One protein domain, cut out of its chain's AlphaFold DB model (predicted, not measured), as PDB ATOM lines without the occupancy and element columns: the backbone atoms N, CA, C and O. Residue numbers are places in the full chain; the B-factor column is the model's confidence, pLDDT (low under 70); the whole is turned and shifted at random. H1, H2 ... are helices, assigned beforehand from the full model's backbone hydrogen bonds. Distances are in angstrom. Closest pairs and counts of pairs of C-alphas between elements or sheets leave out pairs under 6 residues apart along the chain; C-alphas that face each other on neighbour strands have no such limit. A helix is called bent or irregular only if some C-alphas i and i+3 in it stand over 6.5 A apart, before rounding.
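Overview. This is residues 370 to 536 of the 644 residues of an uncharacterized protein of Saprospiraceae bacterium (UniProt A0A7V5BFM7). A long helical hairpin, H1 and H2, stands at one end of the domain, and the chain then zigzags away from it through shorter helices, mostly aligned. Near the last residues of H2, H3 turns back toward H4; H4, H5 and H6 make a triangle of helices beyond it, and H7 and H8 pack on H6 at the far end. The printed part has 167 residues with eight named helices, H1 to H8, and no named strand; its class is all helix. It is only just compact, close to loose, with a radius of gyration of the C-alphas of 18.5 A and spans of 55 by 41 by 26 A.

Arrangement. H1, residues 370 to 395, and H2, residues 399 to 429, form a hairpin and touch, closest at the C-alphas of Tyr 379 and Met 416, 4.9 A apart, at a shallow tilt of 24 degrees. H3, residues 434 to 441, touches H2 at its residues 420 to 428 alone, closest at the C-alphas of Phe 424 and Trp 440, 5.3 A. H4, residues 447 to 459, touches H3 with the C-alphas of Met 441 and Gly 449 closest, 5.4 A. H4, H5, residues 463 to 476, and H6, residues 481 to 500, are an up and down bundle, each running against the one before. The closest C-alphas of H4 and H5, Ala 454 and Ala 466, are 4.2 A apart, while H6 only just touches H4 and H5, with 3 pairs of C-alphas within 8 A each. H6 is the hub, touching four helices. H7, residues 507 to 517, only just touches it, also with 3 pairs, closest at Leu 496 and Ala 509, 6.3 A. H8, residues 523 to 534, touches H6, closest at the C-alphas of Met 490 and Ala 524, 5.4 A, and H7 at a steep tilt of 49 degrees, closest at Ala 517 and Lys 525, 4.5 A. H1 is apart from H3 to H8. Every O i to N i+4 pair is within hydrogen-bond range in H1, H3, H4, H6, H7 and H8; the counts are 25 of 27 in H2 and 8 of 10 in H5.

Along the chain. H1 begins at C-alpha 370, (119.989, 158.698, 186.238), and is 37.2 A long. H2 is 45.5 A long and H6 29.1 A. H2 and H5 are only just irregular: C-alphas 425 and 428, and 471 and 474, are 6.9 A apart. H8 ends at C-alpha 534, (134.071, 162.331, 222.381).

Size, cuts and confidence. The two C-alphas farthest apart, Val 397 and Ser 504, are 56.4 A apart. The printed part has no cut and no long link; the link from H6 to H7 is short, the others tight. Mean pLDDT of the printed part is 83.2, with residues 425 to 436 and 502 under 70.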
ATOM      1  N   ASP A 370     119.176 158.196 187.346       71.00
ATOM      2  CA  ASP A 370     119.989 158.698 186.238       71.00
ATOM      3  C   ASP A 370     121.253 159.418 186.732       71.00
ATOM      4  O   ASP A 370     122.346 159.149 186.248       71.00
ATOM      5  N   GLU A 371     121.157 160.308 187.726       72.31
ATOM      6  CA  GLU A 371     122.332 160.993 188.283       72.31
ATOM      7  C   GLU A 371     123.286 160.037 189.009       72.31
ATOM      8  O   GLU A 371     124.501 160.235 188.975       72.31
ATOM      9  N   ARG A 372     122.766 158.978 189.638       71.31
ATOM     10  CA  ARG A 372     123.583 157.922 190.251       71.31
ATOM     11  C   ARG A 372     124.308 157.106 189.199       71.31
ATOM     12  O   ARG A 372     125.499 156.842 189.361       71.31
ATOM     13  N   GLU A 373     123.612 156.727 188.133       76.44
ATOM     14  CA  GLU A 373     124.205 156.030 186.998       76.44
ATOM     15  C   GLU A 373     125.248 156.907 186.301       76.44
ATOM     16  O   GLU A 373     126.346 156.431 186.013       76.44
ATOM     17  N   ILE A 374     124.975 158.202 186.125       79.44
ATOM     18  CA  ILE A 374     125.941 159.181 185.617       79.44
ATOM     19  C   ILE A 374     127.149 159.268 186.549       79.44
ATOM     20  O   ILE A 374     128.277 159.192 186.077       79.44
ATOM     21  N   ASN A 375     126.956 159.378 187.864       79.19
ATOM     22  CA  ASN A 375     128.065 159.484 188.812       79.19
ATOM     23  C   ASN A 375     128.928 158.207 188.839       79.19
ATOM     24  O   ASN A 375     130.158 158.276 188.844       79.19
ATOM     25  N   LEU A 376     128.296 157.031 188.791       81.44
ATOM     26  CA  LEU A 376     128.993 155.751 188.669       81.44
ATOM     27  C   LEU A 376     129.737 155.640 187.332       81.44
ATOM     28  O   LEU A 376     130.879 155.180 187.293       81.44
ATOM     29  N   THR A 377     129.111 156.091 186.246       84.38
ATOM     30  CA  THR A 377     129.724 156.147 184.918       84.38
ATOM     31  C   THR A 377     130.939 157.067 184.930       84.38
ATOM     32  O   THR A 377     132.006 156.646 184.498       84.38
ATOM     33  N   ASN A 378     130.826 158.264 185.510       82.31
ATOM     34  CA  ASN A 378     131.930 159.209 185.668       82.31
ATOM     35  C   ASN A 378     133.095 158.572 186.431       82.31
ATOM     36  O   ASN A 378     134.234 158.656 185.979       82.31
ATOM     37  N   TYR A 379     132.822 157.869 187.535       87.00
ATOM     38  CA  TYR A 379     133.860 157.139 188.264       87.00
ATOM     39  C   TYR A 379     134.600 156.137 187.363       87.00
ATOM     40  O   TYR A 379     135.829 156.148 187.312       87.00
ATOM     41  N   PHE A 380     133.886 155.279 186.626       88.31
ATOM     42  CA  PHE A 380     134.528 154.259 185.785       88.31
ATOM     43  C   PHE A 380     135.202 154.824 184.529       88.31
ATOM     44  O   PHE A 380     136.236 154.295 184.112       88.31
ATOM     45  N   VAL A 381     134.667 155.899 183.950       89.44
ATOM     46  CA  VAL A 381     135.304 156.635 182.849       89.44
ATOM     47  C   VAL A 381     136.635 157.211 183.323       89.44
ATOM     48  O   VAL A 381     137.667 156.929 182.715       89.44
ATOM     49  N   ASN A 382     136.642 157.913 184.460       88.31
ATOM     50  CA  ASN A 382     137.865 158.473 185.036       88.31
ATOM     51  C   ASN A 382     138.846 157.384 185.482       88.31
ATOM     52  O   ASN A 382     140.042 157.525 185.266       88.31
ATOM     53  N   LYS A 383     138.364 156.253 186.012       90.62
ATOM     54  CA  LYS A 383     139.213 155.095 186.336       90.62
ATOM     55  C   LYS A 383     139.902 154.509 185.108       90.62
ATOM     56  O   LYS A 383     141.067 154.123 185.179       90.62
ATOM     57  N   THR A 384     139.180 154.418 183.996       91.06
ATOM     58  CA  THR A 384     139.736 153.918 182.735       91.06
ATOM     59  C   THR A 384     140.794 154.880 182.208       91.06
ATOM     60  O   THR A 384     141.890 154.445 181.867       91.06
ATOM     61  N   ALA A 385     140.494 156.181 182.211       89.38
ATOM     62  CA  ALA A 385     141.430 157.211 181.780       89.38
ATOM     63  C   ALA A 385     142.678 157.264 182.679       89.38
ATOM     64  O   ALA A 385     143.794 157.257 182.172       89.38
ATOM     65  N   TYR A 386     142.514 157.170 184.004       89.12
ATOM     66  CA  TYR A 386     143.622 157.031 184.952       89.12
ATOM     67  C   TYR A 386     144.548 155.865 184.591       89.12
ATOM     68  O   TYR A 386     145.764 156.031 184.580       89.12
ATOM     69  N   GLY A 387     143.987 154.690 184.282       89.31
ATOM     70  CA  GLY A 387     144.770 153.522 183.868       89.31
ATOM     71  C   GLY A 387     145.580 153.778 182.595       89.31
ATOM     72  O   GLY A 387     146.767 153.479 182.561       89.31
ATOM     73  N   GLN A 388     144.974 154.411 181.587       90.56
ATOM     74  CA  GLN A 388     145.647 154.753 180.327       90.56
ATOM     75  C   GLN A 388     146.799 155.750 180.520       90.56
ATOM     76  O   GLN A 388     147.872 155.591 179.933       90.56
ATOM     77  N   VAL A 389     146.596 156.772 181.355       88.06
ATOM     78  CA  VAL A 389     147.655 157.735 181.683       88.06
ATOM     79  C   VAL A 389     148.747 157.069 182.514       88.06
ATOM     80  O   VAL A 389     149.922 157.328 182.282       88.06
ATOM     81  N   LYS A 390     148.398 156.162 183.436       89.31
ATOM     82  CA  LYS A 390     149.388 155.401 184.204       89.31
ATOM     83  C   LYS A 390     150.293 154.566 183.294       89.31
ATOM     84  O   LYS A 390     151.510 154.628 183.441       89.31
ATOM     85  N   ASP A 391     149.724 153.863 182.318       89.44
ATOM     86  CA  ASP A 391     150.502 153.105 181.328       89.44
ATOM     87  C   ASP A 391     151.436 154.030 180.518       89.44
ATOM     88  O   ASP A 391     152.575 153.672 180.194       89.44
ATOM     89  N   SER A 392     150.973 155.253 180.226       87.38
ATOM     90  CA  SER A 392     151.759 156.290 179.542       87.38
ATOM     91  C   SER A 392     152.891 156.829 180.425       87.38
ATOM     92  O   SER A 392     154.016 156.954 179.948       87.38
ATOM     93  N   PHE A 393     152.637 157.058 181.716       88.06
ATOM     94  CA  PHE A 393     153.638 157.454 182.710       88.06
ATOM     95  C   PHE A 393     154.748 156.406 182.851       88.06
ATOM     96  O   PHE A 393     155.930 156.749 182.846       88.06
ATOM     97  N   GLU A 394     154.380 155.126 182.947       89.00
ATOM     98  CA  GLU A 394     155.333 154.012 183.046       89.00
ATOM     99  C   GLU A 394     156.185 153.864 181.771       89.00
ATOM    100  O   GLU A 394     157.337 153.431 181.835       89.00
ATOM    101  N   SER A 395     155.639 154.275 180.623       88.56
ATOM    102  CA  SER A 395     156.310 154.239 179.317       88.56
ATOM    103  C   SER A 395     157.066 155.530 178.964       88.56
ATOM    104  O   SER A 395     157.798 155.548 177.971       88.56
ATOM    105  N   ALA A 396     156.899 156.607 179.738       89.44
ATOM    106  CA  ALA A 396     157.459 157.922 179.447       89.44
ATOM    107  C   ALA A 396     158.991 157.939 179.584       89.44
ATOM    108  O   ALA A 396     159.565 157.432 180.556       89.44
ATOM    109  N   VAL A 397     159.663 158.558 178.609       89.19
ATOM    110  CA  VAL A 397     161.134 158.559 178.518       89.19
ATOM    111  C   VAL A 397     161.756 159.870 178.988       89.19
ATOM    112  O   VAL A 397     162.912 159.869 179.417       89.19
ATOM    113  N   SER A 398     161.006 160.973 178.943       90.38
ATOM    114  CA  SER A 398     161.431 162.281 179.446       90.38
ATOM    115  C   SER A 398     160.760 162.635 180.777       90.38
ATOM    116  O   SER A 398     159.695 162.116 181.110       90.38
ATOM    117  N   GLU A 399     161.382 163.527 181.552       82.38
ATOM    118  CA  GLU A 399     160.782 163.994 182.810       82.38
ATOM    119  C   GLU A 399     159.595 164.936 182.563       82.38
ATOM    120  O   GLU A 399     158.659 164.933 183.353       82.38
ATOM    121  N   ASP A 400     159.576 165.662 181.440       77.06
ATOM    122  CA  ASP A 400     158.448 166.521 181.058       77.06
ATOM    123  C   ASP A 400     157.183 165.690 180.769       77.06
ATOM    124  O   ASP A 400     156.115 165.991 181.299       77.06
ATOM    125  N   GLU A 401     157.300 164.589 180.012       80.06
ATOM    126  CA  GLU A 401     156.185 163.652 179.762       80.06
ATOM    127  C   GLU A 401     155.709 162.965 181.051       80.06
ATOM    128  O   GLU A 401     154.510 162.747 181.256       80.06
ATOM    129  N   LYS A 402     156.648 162.616 181.941       76.44
ATOM    130  CA  LYS A 402     156.322 162.058 183.259       76.44
ATOM    131  C   LYS A 402     155.573 163.063 184.114       76.44
ATOM    132  O   LYS A 402     154.627 162.685 184.797       76.44
ATOM    133  N   GLU A 403     155.992 164.319 184.095       71.44
ATOM    134  CA  GLU A 403     155.361 165.386 184.859       71.44
ATOM    135  C   GLU A 403     153.945 165.682 184.347       71.44
ATOM    136  O   GLU A 403     153.016 165.782 185.151       71.44
ATOM    137  N   GLU A 404     153.756 165.733 183.027       74.50
ATOM    138  CA  GLU A 404     152.431 165.841 182.410       74.50
ATOM    139  C   GLU A 404     151.543 164.664 182.834       74.50
ATOM    140  O   GLU A 404     150.478 164.871 183.418       74.50
ATOM    141  N   SER A 405     152.035 163.431 182.695       80.00
ATOM    142  CA  SER A 405     151.281 162.234 183.086       80.00
ATOM    143  C   SER A 405     150.957 162.195 184.589       80.00
ATOM    144  O   SER A 405     149.867 161.771 184.968       80.00
ATOM    145  N   ARG A 406     151.843 162.675 185.480       75.12
ATOM    146  CA  ARG A 406     151.553 162.784 186.928       75.12
ATOM    147  C   ARG A 406     150.401 163.745 187.199       75.12
ATOM    148  O   ARG A 406     149.525 163.436 188.013       75.12
ATOM    149  N   ARG A 407     150.393 164.901 186.528       71.69
ATOM    150  CA  ARG A 407     149.303 165.882 186.630       71.69
ATOM    151  C   ARG A 407     147.989 165.262 186.172       71.69
ATOM    152  O   ARG A 407     146.984 165.369 186.873       71.69
ATOM    153  N   GLU A 408     148.027 164.556 185.049       76.62
ATOM    154  CA  GLU A 408     146.858 163.914 184.466       76.62
ATOM    155  C   GLU A 408     146.289 162.782 185.332       76.62
ATOM    156  O   GLU A 408     145.089 162.736 185.615       76.62
ATOM    157  N   MET A 409     147.156 161.892 185.823       80.06
ATOM    158  CA  MET A 409     146.780 160.829 186.754       80.06
ATOM    159  C   MET A 409     146.120 161.406 188.004       80.06
ATOM    160  O   MET A 409     145.083 160.919 188.451       80.06
ATOM    161  N   SER A 410     146.704 162.451 188.584       73.88
ATOM    162  CA  SER A 410     146.156 163.027 189.804       73.88
ATOM    163  C   SER A 410     144.836 163.767 189.566       73.88
ATOM    164  O   SER A 410     143.985 163.723 190.453       73.88
ATOM    165  N   PHE A 411     144.611 164.370 188.393       77.31
ATOM    166  CA  PHE A 411     143.284 164.871 188.022       77.31
ATOM    167  C   PHE A 411     142.259 163.734 188.022       77.31
ATOM    168  O   PHE A 411     141.234 163.822 188.697       77.31
ATOM    169  N   TYR A 412     142.533 162.636 187.308       81.12
ATOM    170  CA  TYR A 412     141.566 161.541 187.210       81.12
ATOM    171  C   TYR A 412     141.320 160.877 188.561       81.12
ATOM    172  O   TYR A 412     140.179 160.547 188.880       81.12
ATOM    173  N   LYS A 413     142.359 160.746 189.390       80.00
ATOM    174  CA  LYS A 413     142.233 160.297 190.777       80.00
ATOM    175  C   LYS A 413     141.320 161.219 191.588       80.00
ATOM    176  O   LYS A 413     140.448 160.729 192.297       80.00
ATOM    177  N   GLN A 414     141.471 162.534 191.448       76.00
ATOM    178  CA  GLN A 414     140.623 163.510 192.129       76.00
ATOM    179  C   GLN A 414     139.159 163.408 191.676       76.00
ATOM    180  O   GLN A 414     138.256 163.442 192.511       76.00
ATOM    181  N   GLU A 415     138.906 163.244 190.376       78.56
ATOM    182  CA  GLU A 415     137.552 163.054 189.847       78.56
ATOM    183  C   GLU A 415     136.934 161.721 190.285       78.56
ATOM    184  O   GLU A 415     135.738 161.652 190.576       78.56
ATOM    185  N   MET A 416     137.741 160.661 190.371       82.44
ATOM    186  CA  MET A 416     137.322 159.384 190.943       82.44
ATOM    187  C   MET A 416     136.956 159.534 192.420       82.44
ATOM    188  O   MET A 416     135.877 159.094 192.809       82.44
ATOM    189  N   ASP A 417     137.806 160.166 193.228       76.00
ATOM    190  CA  ASP A 417     137.557 160.381 194.655       76.00
ATOM    191  C   ASP A 417     136.331 161.284 194.871       76.00
ATOM    192  O   ASP A 417     135.515 161.012 195.752       76.00
ATOM    193  N   ALA A 418     136.130 162.302 194.027       75.00
ATOM    194  CA  ALA A 418     134.931 163.138 194.043       75.00
ATOM    195  C   ALA A 418     133.665 162.328 193.715       75.00
ATOM    196  O   ALA A 418     132.686 162.392 194.458       75.00
ATOM    197  N   ALA A 419     133.682 161.518 192.654       76.75
ATOM    198  CA  ALA A 419     132.548 160.669 192.294       76.75
ATOM    199  C   ALA A 419     132.275 159.587 193.355       76.75
ATOM    200  O   ALA A 419     131.120 159.334 193.714       76.75
ATOM    201  N   ALA A 420     133.326 158.973 193.905       77.25
ATOM    202  CA  ALA A 420     133.226 158.012 194.999       77.25
ATOM    203  C   ALA A 420     132.638 158.659 196.253       77.25
ATOM    204  O   ALA A 420     131.773 158.064 196.893       77.25
ATOM    205  N   TYR A 421     133.026 159.902 196.551       74.12
ATOM    206  CA  TYR A 421     132.479 160.674 197.660       74.12
ATOM    207  C   TYR A 421     130.983 160.936 197.503       74.12
ATOM    208  O   TYR A 421     130.213 160.668 198.424       74.12
ATOM    209  N   ILE A 422     130.556 161.386 196.321       73.56
ATOM    210  CA  ILE A 422     129.138 161.585 196.002       73.56
ATOM    211  C   ILE A 422     128.358 160.274 196.181       73.56
ATOM    212  O   ILE A 422     127.280 160.251 196.781       73.56
ATOM    213  N   GLY A 423     128.923 159.160 195.710       72.12
ATOM    214  CA  GLY A 423     128.356 157.833 195.923       72.12
ATOM    215  C   GLY A 423     128.263 157.474 197.406       72.12
ATOM    216  O   GLY A 423     127.212 157.035 197.860       72.12
ATOM    217  N   PHE A 424     129.318 157.729 198.179       72.62
ATOM    218  CA  PHE A 424     129.397 157.459 199.612       72.62
ATOM    219  C   PHE A 424     128.357 158.240 200.426       72.62
ATOM    220  O   PHE A 424     127.684 157.649 201.265       72.62
ATOM    221  N   ILE A 425     128.163 159.538 200.170       66.56
ATOM    222  CA  ILE A 425     127.171 160.341 200.909       66.56
ATOM    223  C   ILE A 425     125.722 159.967 200.559       66.56
ATOM    224  O   ILE A 425     124.832 160.140 201.400       66.56
ATOM    225  N   ASN A 426     125.494 159.419 199.358       64.38
ATOM    226  CA  ASN A 426     124.181 158.976 198.880       64.38
ATOM    227  C   ASN A 426     123.905 157.482 199.133       64.38
ATOM    228  O   ASN A 426     122.748 157.074 199.140       64.38
ATOM    229  N   ALA A 427     124.924 156.658 199.382       61.84
ATOM    230  CA  ALA A 427     124.778 155.221 199.623       61.84
ATOM    231  C   ALA A 427     123.861 154.851 200.805       61.84
ATOM    232  O   ALA A 427     123.074 153.914 200.649       61.84
ATOM    233  N   PRO A 428     123.861 155.575 201.949       55.09
ATOM    234  CA  PRO A 428     122.921 155.309 203.025       55.09
ATOM    235  C   PRO A 428     121.484 155.670 202.657       55.09
ATOM    236  O   PRO A 428     120.635 155.467 203.495       55.09
ATOM    237  N   LEU A 429     121.179 156.246 201.489       50.41
ATOM    238  CA  LEU A 429     119.806 156.574 201.069       50.41
ATOM    239  C   LEU A 429     119.171 155.480 200.189       50.41
ATOM    240  O   LEU A 429     118.012 155.613 199.792       50.41
ATOM    241  N   ASP A 430     119.930 154.436 199.839       42.16
ATOM    242  CA  ASP A 430     119.552 153.457 198.811       42.16
ATOM    243  C   ASP A 430     119.330 152.040 199.352       42.16
ATOM    244  O   ASP A 430     118.516 151.290 198.817       42.16
ATOM    245  N   THR A 431     120.016 151.642 200.427       41.84
ATOM    246  CA  THR A 431     119.916 150.273 200.949       41.84
ATOM    247  C   THR A 431     119.921 150.230 202.473       41.84
ATOM    248  O   THR A 431     120.556 151.027 203.156       41.84
ATOM    249  N   THR A 432     119.243 149.233 203.038       46.75
ATOM    250  CA  THR A 432     119.357 148.883 204.461       46.75
ATOM    251  C   THR A 432     120.670 148.149 204.786       46.75
ATOM    252  O   THR A 432     120.794 147.622 205.891       46.75
ATOM    253  N   SER A 433     121.625 148.045 203.843       50.50
ATOM    254  CA  SER A 433     122.850 147.245 203.993       50.50
ATOM    255  C   SER A 433     124.112 148.111 204.052       50.50
ATOM    256  O   SER A 433     124.374 148.923 203.167       50.50
ATOM    257  N   HIS A 434     124.937 147.865 205.074       55.06
ATOM    258  CA  HIS A 434     126.293 148.415 205.218       55.06
ATOM    259  C   HIS A 434     127.213 148.054 204.042       55.06
ATOM    260  O   HIS A 434     128.150 148.792 203.744       55.06
ATOM    261  N   ASP A 435     126.906 146.985 203.306       61.50
ATOM    262  CA  ASP A 435     127.720 146.513 202.181       61.50
ATOM    263  C   ASP A 435     127.840 147.560 201.066       61.50
ATOM    264  O   ASP A 435     128.906 147.733 200.480       61.50
ATOM    265  N   SER A 436     126.770 148.315 200.792       65.75
ATOM    266  CA  SER A 436     126.793 149.364 199.765       65.75
ATOM    267  C   SER A 436     127.709 150.526 200.154       65.75
ATOM    268  O   SER A 436     128.382 151.085 199.290       65.75
ATOM    269  N   LEU A 437     127.772 150.870 201.444       71.75
ATOM    270  CA  LEU A 437     128.658 151.918 201.956       71.75
ATOM    271  C   LEU A 437     130.126 151.519 201.837       71.75
ATOM    272  O   LEU A 437     130.929 152.296 201.320       71.75
ATOM    273  N   ARG A 438     130.456 150.290 202.236       80.25
ATOM    274  CA  ARG A 438     131.815 149.742 202.136       80.25
ATOM    275  C   ARG A 438     132.307 149.683 200.699       80.25
ATOM    276  O   ARG A 438     133.445 150.056 200.436       80.25
ATOM    277  N   VAL A 439     131.438 149.310 199.757       80.31
ATOM    278  CA  VAL A 439     131.768 149.324 198.322       80.31
ATOM    279  C   VAL A 439     132.177 150.720 197.850       80.31
ATOM    280  O   VAL A 439     133.085 150.841 197.032       80.31
ATOM    281  N   TRP A 440     131.533 151.782 198.345       78.62
ATOM    282  CA  TRP A 440     131.937 153.150 198.016       78.62
ATOM    283  C   TRP A 440     133.204 153.588 198.752       78.62
ATOM    284  O   TRP A 440     134.046 154.226 198.127       78.62
ATOM    285  N   MET A 441     133.397 153.190 200.014       81.00
ATOM    286  CA  MET A 441     134.653 153.450 200.734       81.00
ATOM    287  C   MET A 441     135.856 152.820 200.015       81.00
ATOM    288  O   MET A 441     136.852 153.489 199.773       81.00
ATOM    289  N   GLN A 442     135.726 151.571 199.560       83.88
ATOM    290  CA  GLN A 442     136.759 150.853 198.798       83.88
ATOM    291  C   GLN A 442     137.086 151.490 197.437       83.88
ATOM    292  O   GLN A 442     138.099 151.152 196.822       83.88
ATOM    293  N   ARG A 443     136.217 152.372 196.925       83.69
ATOM    294  CA  ARG A 443     136.436 153.094 195.664       83.69
ATOM    295  C   ARG A 443     137.270 154.359 195.840       83.69
ATOM    296  O   ARG A 443     137.759 154.861 194.832       83.69
ATOM    297  N   PHE A 444     137.460 154.852 197.063       77.56
ATOM    298  CA  PHE A 444     138.447 155.900 197.307       77.56
ATOM    299  C   PHE A 444     139.846 155.360 197.009       77.56
ATOM    300  O   PHE A 444     140.242 154.294 197.484       77.56
ATOM    301  N   VAL A 445     140.623 156.100 196.224       76.44
ATOM    302  CA  VAL A 445     141.974 155.688 195.813       76.44
ATOM    303  C   VAL A 445     143.019 156.353 196.712       76.44
ATOM    304  O   VAL A 445     144.073 156.801 196.265       76.44
ATOM    305  N   ASN A 446     142.741 156.443 198.012       77.44
ATOM    306  CA  ASN A 446     143.623 157.083 198.985       77.44
ATOM    307  C   ASN A 446     143.549 156.387 200.362       77.44
ATOM    308  O   ASN A 446     142.528 155.763 200.656       77.44
ATOM    309  N   PRO A 447     144.598 156.504 201.203       82.44
ATOM    310  CA  PRO A 447     144.640 155.861 202.521       82.44
ATOM    311  C   PRO A 447     143.486 156.250 203.444       82.44
ATOM    312  O   PRO A 447     142.978 155.410 204.178       82.44
ATOM    313  N   ALA A 448     143.021 157.504 203.375       79.62
ATOM    314  CA  ALA A 448     141.908 157.984 204.193       79.62
ATOM    315  C   ALA A 448     140.632 157.150 203.975       79.62
ATOM    316  O   ALA A 448     139.927 156.839 204.933       79.62
ATOM    317  N   GLY A 449     140.360 156.736 202.733       79.56
ATOM    318  CA  GLY A 449     139.243 155.851 202.404       79.56
ATOM    319  C   GLY A 449     139.341 154.466 203.050       79.56
ATOM    320  O   GLY A 449     138.344 153.964 203.571       79.56
ATOM    321  N   ASP A 450     140.536 153.875 203.085       88.31
ATOM    322  CA  ASP A 450     140.760 152.574 203.725       88.31
ATOM    323  C   ASP A 450     140.766 152.675 205.258       88.31
ATOM    324  O   ASP A 450     140.233 151.790 205.926       88.31
ATOM    325  N   TYR A 451     141.247 153.779 205.841       88.94
ATOM    326  CA  TYR A 451     141.071 154.045 207.275       88.94
ATOM    327  C   TYR A 451     139.593 154.209 207.650       88.94
ATOM    328  O   TYR A 451     139.156 153.688 208.679       88.94
ATOM    329  N   MET A 452     138.795 154.885 206.811       84.62
ATOM    330  CA  MET A 452     137.341 154.966 206.997       84.62
ATOM    331  C   MET A 452     136.696 153.576 206.952       84.62
ATOM    332  O   MET A 452     135.849 153.273 207.793       84.62
ATOM    333  N   LEU A 453     137.119 152.720 206.015       87.50
ATOM    334  CA  LEU A 453     136.643 151.342 205.894       87.50
ATOM    335  C   LEU A 453     137.021 150.489 207.113       87.50
ATOM    336  O   LEU A 453     136.158 149.839 207.701       87.50
ATOM    337  N   ALA A 454     138.284 150.525 207.539       90.88
ATOM    338  CA  ALA A 454     138.741 149.836 208.742       90.88
ATOM    339  C   ALA A 454     137.964 150.309 209.981       90.88
ATOM    340  O   ALA A 454     137.588 149.515 210.845       90.88
ATOM    341  N   GLY A 455     137.671 151.605 210.055       87.44
ATOM    342  CA  GLY A 455     136.921 152.184 211.153       87.44
ATOM    343  C   GLY A 455     135.439 151.793 211.139       87.44
ATOM    344  O   GLY A 455     134.860 151.584 212.207       87.44
ATOM    345  N   ASP A 456     134.834 151.619 209.959       84.38
ATOM    346  CA  ASP A 456     133.505 151.009 209.816       84.38
ATOM    347  C   ASP A 456     133.490 149.570 210.346       84.38
ATOM    348  O   ASP A 456     132.645 149.238 211.178       84.38
ATOM    349  N   TYR A 457     134.473 148.751 209.956       87.88
ATOM    350  CA  TYR A 457     134.618 147.382 210.456       87.88
ATOM    351  C   TYR A 457     134.768 147.330 211.985       87.88
ATOM    352  O   TYR A 457     134.120 146.517 212.644       87.88
ATOM    353  N   ILE A 458     135.543 148.236 212.598       85.44
ATOM    354  CA  ILE A 458     135.610 148.354 214.069       85.44
ATOM    355  C   ILE A 458     134.232 148.673 214.655       85.44
ATOM    356  O   ILE A 458     133.816 148.079 215.652       85.44
ATOM    357  N   MET A 459     133.514 149.613 214.041       78.56
ATOM    358  CA  MET A 459     132.203 150.070 214.494       78.56
ATOM    359  C   MET A 459     131.106 149.000 214.374       78.56
ATOM    360  O   MET A 459     130.125 149.068 215.119       78.56
ATOM    361  N   THR A 460     131.263 148.020 213.481       78.56
ATOM    362  CA  THR A 460     130.371 146.855 213.339       78.56
ATOM    363  C   THR A 460     130.895 145.592 214.028       78.56
ATOM    364  O   THR A 460     130.250 144.547 213.945       78.56
ATOM    365  N   HIS A 461     132.001 145.695 214.775       84.56
ATOM    366  CA  HIS A 461     132.670 144.595 215.480       84.56
ATOM    367  C   HIS A 461     133.277 143.508 214.566       84.56
ATOM    368  O   HIS A 461     133.514 142.381 215.001       84.56
ATOM    369  N   GLU A 462     133.587 143.849 213.317       88.19
ATOM    370  CA  GLU A 462     134.282 143.012 212.329       88.19
ATOM    371  C   GLU A 462     135.808 143.220 212.415       88.19
ATOM    372  O   GLU A 462     136.476 143.631 211.470       88.19
ATOM    373  N   TYR A 463     136.389 142.959 213.591       91.44
ATOM    374  CA  TYR A 463     137.787 143.317 213.886       91.44
ATOM    375  C   TYR A 463     138.826 142.653 212.973       91.44
ATOM    376  O   TYR A 463     139.848 143.263 212.675       91.44
ATOM    377  N   SER A 464     138.574 141.427 212.506       93.19
ATOM    378  CA  SER A 464     139.483 140.751 211.571       93.19
ATOM    379  C   SER A 464     139.586 141.495 210.239       93.19
ATOM    380  O   SER A 464     140.682 141.645 209.710       93.19
ATOM    381  N   ASP A 465     138.463 141.995 209.719       93.44
ATOM    382  CA  ASP A 465     138.431 142.744 208.461       93.44
ATOM    383  C   ASP A 465     139.059 144.132 208.622       93.44
ATOM    384  O   ASP A 465     139.772 144.592 207.729       93.44
ATOM    385  N   ALA A 466     138.887 144.761 209.792       93.00
ATOM    386  CA  ALA A 466     139.596 145.993 210.136       93.00
ATOM    387  C   ALA A 466     141.122 145.800 210.121       93.00
ATOM    388  O   ALA A 466     141.824 146.578 209.483       93.00
ATOM    389  N   ILE A 467     141.629 144.749 210.780       94.12
ATOM    390  CA  ILE A 467     143.069 144.443 210.836       94.12
ATOM    391  C   ILE A 467     143.620 144.158 209.439       94.12
ATOM    392  O   ILE A 467     144.646 144.719 209.069       94.12
ATOM    393  N   ASN A 468     142.928 143.335 208.646       95.06
ATOM    394  CA  ASN A 468     143.357 143.037 207.278       95.06
ATOM    395  C   ASN A 468     143.409 144.310 206.422       95.06
ATOM    396  O   ASN A 468     144.384 144.529 205.714       95.06
ATOM    397  N   THR A 469     142.394 145.175 206.540       94.88
ATOM    398  CA  THR A 469     142.357 146.453 205.817       94.88
ATOM    399  C   THR A 469     143.553 147.328 206.189       94.88
ATOM    400  O   THR A 469     144.200 147.857 205.295       94.88
ATOM    401  N   LEU A 470     143.881 147.455 207.482       94.25
ATOM    402  CA  LEU A 470     145.033 148.240 207.943       94.25
ATOM    403  C   LEU A 470     146.360 147.677 207.415       94.25
ATOM    404  O   LEU A 470     147.128 148.423 206.815       94.25
ATOM    405  N   MET A 471     146.578 146.364 207.534       93.50
ATOM    406  CA  MET A 471     147.805 145.700 207.069       93.50
ATOM    407  C   MET A 471     148.024 145.808 205.551       93.50
ATOM    408  O   MET A 471     149.161 145.736 205.079       93.50
ATOM    409  N   ASP A 472     146.948 145.958 204.777       92.75
ATOM    410  CA  ASP A 472     147.013 146.080 203.322       92.75
ATOM    411  C   ASP A 472     147.347 147.509 202.852       92.75
ATOM    412  O   ASP A 472     147.841 147.670 201.732       92.75
ATOM    413  N   ILE A 473     147.135 148.541 203.682       92.06
ATOM    414  CA  ILE A 473     147.343 149.956 203.311       92.06
ATOM    415  C   ILE A 473     148.776 150.212 202.800       92.06
ATOM    416  O   ILE A 473     148.895 150.706 201.676       92.06
ATOM    417  N   PRO A 474     149.863 149.830 203.506       90.94
ATOM    418  CA  PRO A 474     151.230 150.067 203.026       90.94
ATOM    419  C   PRO A 474     151.570 149.338 201.722       90.94
ATOM    420  O   PRO A 474     152.444 149.758 200.972       90.94
ATOM    421  N   ASN A 475     150.886 148.226 201.436       87.06
ATOM    422  CA  ASN A 475     151.085 147.480 200.194       87.06
ATOM    423  C   ASN A 475     150.317 148.109 199.024       87.06
ATOM    424  O   ASN A 475     150.696 147.941 197.864       87.06
ATOM    425  N   LYS A 476     149.210 148.799 199.320       87.12
ATOM    426  CA  LYS A 476     148.340 149.448 198.334       87.12
ATOM    427  C   LYS A 476     148.817 150.854 197.971       87.12
ATOM    428  O   LYS A 476     148.576 151.300 196.847       87.12
ATOM    429  N   TYR A 477     149.475 151.539 198.901       82.62
ATOM    430  CA  TYR A 477     149.959 152.902 198.736       82.62
ATOM    431  C   TYR A 477     151.461 152.948 199.017       82.62
ATOM    432  O   TYR A 477     151.909 152.527 200.074       82.62
ATOM    433  N   GLU A 478     152.240 153.454 198.065       79.12
ATOM    434  CA  GLU A 478     153.696 153.585 198.191       79.12
ATOM    435  C   GLU A 478     154.051 154.684 199.209       79.12
ATOM    436  O   GLU A 478     154.252 155.838 198.838       79.12
ATOM    437  N   PHE A 479     154.078 154.335 200.496       81.44
ATOM    438  CA  PHE A 479     154.368 155.271 201.581       81.44
ATOM    439  C   PHE A 479     155.847 155.654 201.653       81.44
ATOM    440  O   PHE A 479     156.746 154.822 201.527       81.44
ATOM    441  N   THR A 480     156.086 156.932 201.921       81.75
ATOM    442  CA  THR A 480     157.355 157.448 202.438       81.75
ATOM    443  C   THR A 480     157.577 156.994 203.883       81.75
ATOM    444  O   THR A 480     156.637 156.601 204.570       81.75
ATOM    445  N   ASP A 481     158.809 157.109 204.390       82.50
ATOM    446  CA  ASP A 481     159.124 156.763 205.786       82.50
ATOM    447  C   ASP A 481     158.236 157.526 206.788       82.50
ATOM    448  O   ASP A 481     157.715 156.945 207.734       82.50
ATOM    449  N   SER A 482     157.976 158.813 206.531       81.44
ATOM    450  CA  SER A 482     157.090 159.619 207.381       81.44
ATOM    451  C   SER A 482     155.632 159.153 207.327       81.44
ATOM    452  O   SER A 482     154.929 159.258 208.328       81.44
ATOM    453  N   GLU A 483     155.156 158.674 206.176       84.19
ATOM    454  CA  GLU A 483     153.801 158.123 206.042       84.19
ATOM    455  C   GLU A 483     153.697 156.732 206.680       84.19
ATOM    456  O   GLU A 483     152.649 156.386 207.223       84.19
ATOM    457  N   MET A 484     154.783 155.952 206.672       90.06
ATOM    458  CA  MET A 484     154.881 154.685 207.400       90.06
ATOM    459  C   MET A 484     154.821 154.891 208.917       90.06
ATOM    460  O   MET A 484     154.105 154.155 209.597       90.06
ATOM    461  N   ASP A 485     155.519 155.899 209.446       89.62
ATOM    462  CA  ASP A 485     155.466 156.251 210.871       89.62
ATOM    463  C   ASP A 485     154.052 156.694 211.285       89.62
ATOM    464  O   ASP A 485     153.505 156.214 212.279       89.62
ATOM    465  N   GLU A 486     153.419 157.554 210.481       88.69
ATOM    466  CA  GLU A 486     152.030 157.983 210.680       88.69
ATOM    467  C   GLU A 486     151.058 156.791 210.651       88.69
ATOM    468  O   GLU A 486     150.158 156.681 211.490       88.69
ATOM    469  N   HIS A 487     151.249 155.862 209.711       92.38
ATOM    470  CA  HIS A 487     150.441 154.652 209.608       92.38
ATOM    471  C   HIS A 487     150.572 153.755 210.842       92.38
ATOM    472  O   HIS A 487     149.557 153.286 211.353       92.38
ATOM    473  N   ALA A 488     151.784 153.567 211.370       94.00
ATOM    474  CA  ALA A 488     151.997 152.790 212.589       94.00
ATOM    475  C   ALA A 488     151.241 153.393 213.789       94.00
ATOM    476  O   ALA A 488     150.602 152.670 214.555       94.00
ATOM    477  N   ILE A 489     151.230 154.725 213.913       95.00
ATOM    478  CA  ILE A 489     150.443 155.417 214.944       95.00
ATOM    479  C   ILE A 489     148.937 155.206 214.715       95.00
ATOM    480  O   ILE A 489     148.189 154.954 215.664       95.00
ATOM    481  N   MET A 490     148.472 155.281 213.465       93.62
ATOM    482  CA  MET A 490     147.078 154.985 213.127       93.62
ATOM    483  C   MET A 490     146.693 153.555 213.535       93.62
ATOM    484  O   MET A 490     145.660 153.373 214.182       93.62
ATOM    485  N   GLU A 491     147.518 152.546 213.242       95.06
ATOM    486  CA  GLU A 491     147.282 151.163 213.680       95.06
ATOM    487  C   GLU A 491     147.174 151.053 215.208       95.06
ATOM    488  O   GLU A 491     146.260 150.397 215.725       95.06
ATOM    489  N   ASP A 492     148.053 151.730 215.947       95.75
ATOM    490  CA  ASP A 492     148.010 151.773 217.409       95.75
ATOM    491  C   ASP A 492     146.695 152.373 217.924       95.75
ATOM    492  O   ASP A 492     146.036 151.778 218.786       95.75
ATOM    493  N   ILE A 493     146.243 153.499 217.361       95.19
ATOM    494  CA  ILE A 493     144.965 154.126 217.726       95.19
ATOM    495  C   ILE A 493     143.791 153.168 217.471       95.19
ATOM    496  O   ILE A 493     142.921 153.002 218.337       95.19
ATOM    497  N   PHE A 494     143.765 152.499 216.317       94.19
ATOM    498  CA  PHE A 494     142.725 151.522 215.983       94.19
ATOM    499  C   PHE A 494     142.739 150.346 216.970       94.19
ATOM    500  O   PHE A 494     141.689 149.951 217.487       94.19
ATOM    501  N   ASN A 495     143.922 149.842 217.326       92.81
ATOM    502  CA  ASN A 495     144.096 148.797 218.332       92.81
ATOM    503  C   ASN A 495     143.593 149.217 219.721       92.81
ATOM    504  O   ASN A 495     142.969 148.409 220.419       92.81
ATOM    505  N   LEU A 496     143.826 150.464 220.140       93.88
ATOM    506  CA  LEU A 496     143.295 150.998 221.400       93.88
ATOM    507  C   LEU A 496     141.762 151.026 221.397       93.88
ATOM    508  O   LEU A 496     141.133 150.628 222.383       93.88
ATOM    509  N   VAL A 497     141.147 151.437 220.288       90.50
ATOM    510  CA  VAL A 497     139.683 151.493 220.148       90.50
ATOM    511  C   VAL A 497     139.072 150.091 220.148       90.50
ATOM    512  O   VAL A 497     138.084 149.857 220.849       90.50
ATOM    513  N   MET A 498     139.679 149.137 219.435       89.50
ATOM    514  CA  MET A 498     139.248 147.734 219.451       89.50
ATOM    515  C   MET A 498     139.310 147.140 220.864       89.50
ATOM    516  O   MET A 498     138.362 146.487 221.299       89.50
ATOM    517  N   LYS A 499     140.381 147.421 221.622       88.88
ATOM    518  CA  LYS A 499     140.526 146.979 223.022       88.88
ATOM    519  C   LYS A 499     139.479 147.596 223.951       88.88
ATOM    520  O   LYS A 499     139.032 146.920 224.876       88.88
ATOM    521  N   ALA A 500     139.078 148.847 223.714       85.81
ATOM    522  CA  ALA A 500     138.004 149.482 224.475       85.81
ATOM    523  C   ALA A 500     136.639 148.816 224.215       85.81
ATOM    524  O   ALA A 500     135.792 148.805 225.107       85.81
ATOM    525  N   ASN A 501     136.427 148.231 223.025       77.31
ATOM    526  CA  ASN A 501     135.237 147.449 222.656       77.31
ATOM    527  C   ASN A 501     133.905 148.176 222.956       77.31
ATOM    528  O   ASN A 501     132.958 147.596 223.488       77.31
ATOM    529  N   GLY A 502     133.851 149.485 222.689       69.12
ATOM    530  CA  GLY A 502     132.690 150.337 222.989       69.12
ATOM    531  C   GLY A 502     132.511 150.717 224.468       69.12
ATOM    532  O   GLY A 502     131.583 151.458 224.792       69.12
ATOM    533  N   GLY A 503     133.386 150.237 225.355       71.88
ATOM    534  CA  GLY A 503     133.506 150.663 226.747       71.88
ATOM    535  C   GLY A 503     134.403 151.891 226.928       71.88
ATOM    536  O   GLY A 503     134.775 152.571 225.971       71.88
ATOM    537  N   SER A 504     134.745 152.192 228.181       81.75
ATOM    538  CA  SER A 504     135.684 153.267 228.518       81.75
ATOM    539  C   SER A 504     137.129 152.847 228.249       81.75
ATOM    540  O   SER A 504     137.505 151.698 228.487       81.75
ATOM    541  N   PHE A 505     137.950 153.794 227.802       87.44
ATOM    542  CA  PHE A 505     139.392 153.599 227.679       87.44
ATOM    543  C   PHE A 505     140.038 153.405 229.059       87.44
ATOM    544  O   PHE A 505     139.615 154.016 230.043       87.44
ATOM    545  N   SER A 506     141.059 152.546 229.136       91.44
ATOM    546  CA  SER A 506     141.916 152.449 230.323       91.44
ATOM    547  C   SER A 506     142.775 153.707 230.469       91.44
ATOM    548  O   SER A 506     142.999 154.416 229.492       91.44
ATOM    549  N   GLU A 507     143.299 153.966 231.667       90.94
ATOM    550  CA  GLU A 507     144.180 155.117 231.925       90.94
ATOM    551  C   GLU A 507     145.396 155.137 230.985       90.94
ATOM    552  O   GLU A 507     145.654 156.147 230.342       90.94
ATOM    553  N   ASN A 508     146.053 153.989 230.783       93.81
ATOM    554  CA  ASN A 508     147.158 153.874 229.824       93.81
ATOM    555  C   ASN A 508     146.720 154.169 228.380       93.81
ATOM    556  O   ASN A 508     147.473 154.771 227.628       93.81
ATOM    557  N   ALA A 509     145.515 153.744 227.976       93.19
ATOM    558  CA  ALA A 509     145.013 154.019 226.631       93.19
ATOM    559  C   ALA A 509     144.688 155.506 226.439       93.19
ATOM    560  O   ALA A 509     144.914 156.043 225.360       93.19
ATOM    561  N   VAL A 510     144.179 156.167 227.483       93.50
ATOM    562  CA  VAL A 510     143.992 157.622 227.494       93.50
ATOM    563  C   VAL A 510     145.338 158.325 227.360       93.50
ATOM    564  O   VAL A 510     145.461 159.168 226.483       93.50
ATOM    565  N   GLN A 511     146.345 157.928 228.142       94.94
ATOM    566  CA  GLN A 511     147.682 158.519 228.073       94.94
ATOM    567  C   GLN A 511     148.295 158.386 226.669       94.94
ATOM    568  O   GLN A 511     148.784 159.368 226.123       94.94
ATOM    569  N   SER A 512     148.215 157.207 226.042       96.00
ATOM    570  CA  SER A 512     148.700 157.035 224.665       96.00
ATOM    571  C   SER A 512     147.947 157.922 223.671       96.00
ATOM    572  O   SER A 512     148.559 158.528 222.800       96.00
ATOM    573  N   LEU A 513     146.621 158.048 223.804       95.75
ATOM    574  CA  LEU A 513     145.844 158.953 222.954       95.75
ATOM    575  C   LEU A 513     146.221 160.425 223.173       95.75
ATOM    576  O   LEU A 513     146.169 161.191 222.217       95.75
ATOM    577  N   GLU A 514     146.567 160.835 224.396       95.19
ATOM    578  CA  GLU A 514     147.053 162.193 224.681       95.19
ATOM    579  C   GLU A 514     148.410 162.436 224.014       95.19
ATOM    580  O   GLU A 514     148.573 163.442 223.329       95.19
ATOM    581  N   GLU A 515     149.337 161.477 224.113       95.25
ATOM    582  CA  GLU A 515     150.632 161.527 223.423       95.25
ATOM    583  C   GLU A 515     150.448 161.656 221.901       95.25
ATOM    584  O   GLU A 515     151.069 162.513 221.272       95.25
ATOM    585  N   TYR A 516     149.532 160.884 221.306       95.50
ATOM    586  CA  TYR A 516     149.209 160.999 219.881       95.50
ATOM    587  C   TYR A 516     148.466 162.294 219.526       95.50
ATOM    588  O   TYR A 516     148.620 162.803 218.423       95.50
ATOM    589  N   ALA A 517     147.663 162.861 220.428       93.00
ATOM    590  CA  ALA A 517     146.953 164.122 220.196       93.00
ATOM    591  C   ALA A 517     147.879 165.354 220.178       93.00
ATOM    592  O   ALA A 517     147.496 166.395 219.618       93.00
ATOM    593  N   ASP A 518     149.075 165.217 220.761       89.94
ATOM    594  CA  ASP A 518     150.085 166.268 220.912       89.94
ATOM    595  C   ASP A 518     151.196 166.230 219.847       89.94
ATOM    596  O   ASP A 518     151.983 167.174 219.773       89.94
ATOM    597  N   ILE A 519     151.234 165.220 218.970       88.44
ATOM    598  CA  ILE A 519     152.187 165.181 217.844       88.44
ATOM    599  C   ILE A 519     151.998 166.380 216.897       88.44
ATOM    600  O   ILE A 519     150.942 167.023 216.862       88.44
ATOM    601  N   ASP A 520     153.013 166.703 216.097       75.62
ATOM    602  CA  ASP A 520     153.055 167.964 215.345       75.62
ATOM    603  C   ASP A 520     152.014 168.066 214.212       75.62
ATOM    604  O   ASP A 520     151.465 169.153 213.955       75.62
ATOM    605  N   ASN A 521     151.720 166.966 213.523       74.50
ATOM    606  CA  ASN A 521     150.856 166.902 212.340       74.50
ATOM    607  C   ASN A 521     150.304 165.484 212.108       74.50
ATOM    608  O   ASN A 521     150.617 164.579 212.871       74.50
ATOM    609  N   GLY A 522     149.464 165.330 211.079       81.31
ATOM    610  CA  GLY A 522     148.992 164.019 210.632       81.31
ATOM    611  C   GLY A 522     147.550 163.693 211.024       81.31
ATOM    612  O   GLY A 522     146.969 164.286 211.938       81.31
ATOM    613  N   GLN A 523     146.954 162.742 210.304       85.06
ATOM    614  CA  GLN A 523     145.604 162.231 210.548       85.06
ATOM    615  C   GLN A 523     145.447 161.649 211.956       85.06
ATOM    616  O   GLN A 523     144.410 161.854 212.595       85.06
ATOM    617  N   ALA A 524     146.475 160.955 212.445       90.56
ATOM    618  CA  ALA A 524     146.525 160.305 213.743       90.56
ATOM    619  C   ALA A 524     146.264 161.296 214.874       90.56
ATOM    620  O   ALA A 524     145.428 161.034 215.742       90.56
ATOM    621  N   LYS A 525     146.891 162.476 214.803       91.81
ATOM    622  CA  LYS A 525     146.667 163.576 215.744       91.81
ATOM    623  C   LYS A 525     145.186 163.909 215.861       91.81
ATOM    624  O   LYS A 525     144.607 163.903 216.948       91.81
ATOM    625  N   TYR A 526     144.557 164.221 214.731       91.81
ATOM    626  CA  TYR A 526     143.174 164.684 214.720       91.81
ATOM    627  C   TYR A 526     142.200 163.564 215.086       91.81
ATOM    628  O   TYR A 526     141.213 163.826 215.775       91.81
ATOM    629  N   LEU A 527     142.493 162.316 214.706       92.56
ATOM    630  CA  LEU A 527     141.731 161.147 215.134       92.56
ATOM    631  C   LEU A 527     141.796 160.963 216.656       92.56
ATOM    632  O   LEU A 527     140.748 160.851 217.300       92.56
ATOM    633  N   ALA A 528     142.993 160.996 217.243       94.31
ATOM    634  CA  ALA A 528     143.193 160.889 218.687       94.31
ATOM    635  C   ALA A 528     142.459 162.013 219.436       94.31
ATOM    636  O   ALA A 528     141.676 161.747 220.354       94.31
ATOM    637  N   GLN A 529     142.595 163.261 218.976       93.69
ATOM    638  CA  GLN A 529     141.858 164.400 219.526       93.69
ATOM    639  C   GLN A 529     140.341 164.229 219.419       93.69
ATOM    640  O   GLN A 529     139.608 164.605 220.337       93.69
ATOM    641  N   SER A 530     139.836 163.680 218.315       92.75
ATOM    642  CA  SER A 530     138.407 163.433 218.128       92.75
ATOM    643  C   SER A 530     137.886 162.324 219.045       92.75
ATOM    644  O   SER A 530     136.822 162.491 219.651       92.75
ATOM    645  N   ILE A 531     138.650 161.245 219.241       91.50
ATOM    646  CA  ILE A 531     138.343 160.192 220.222       91.50
ATOM    647  C   ILE A 531     138.316 160.777 221.639       91.50
ATOM    648  O   ILE A 531     137.338 160.582 222.365       91.50
ATOM    649  N   LEU A 532     139.337 161.542 222.030       91.50
ATOM    650  CA  LEU A 532     139.404 162.187 223.342       91.50
ATOM    651  C   LEU A 532     138.281 163.221 223.524       91.50
ATOM    652  O   LEU A 532     137.624 163.249 224.565       91.50
ATOM    653  N   THR A 533     137.959 164.014 222.499       90.75
ATOM    654  CA  THR A 533     136.849 164.985 222.548       90.75
ATOM    655  C   THR A 533     135.506 164.292 222.775       90.75
ATOM    656  O   THR A 533     134.713 164.746 223.603       90.75
ATOM    657  N   ASN A 534     135.263 163.147 222.125       86.94
ATOM    658  CA  ASN A 534     134.071 162.331 222.381       86.94
ATOM    659  C   ASN A 534     134.006 161.812 223.832       86.94
ATOM    660  O   ASN A 534     132.920 161.537 224.338       86.94
ATOM    661  N   ASN A 535     135.154 161.708 224.506       85.50
ATOM    662  CA  ASN A 535     135.284 161.329 225.914       85.50
ATOM    663  C   ASN A 535     135.396 162.539 226.862       85.50
ATOM    664  O   ASN A 535     135.711 162.388 228.040       85.50
ATOM    665  N   GLY A 536     135.081 163.744 226.380       83.12
ATOM    666  CA  GLY A 536     134.939 164.938 227.208       83.12
ATOM    667  C   GLY A 536     136.201 165.782 227.370       83.12
ATOM    668  O   GLY A 536     136.149 166.741 228.148       83.12
TER     669      GLY A 536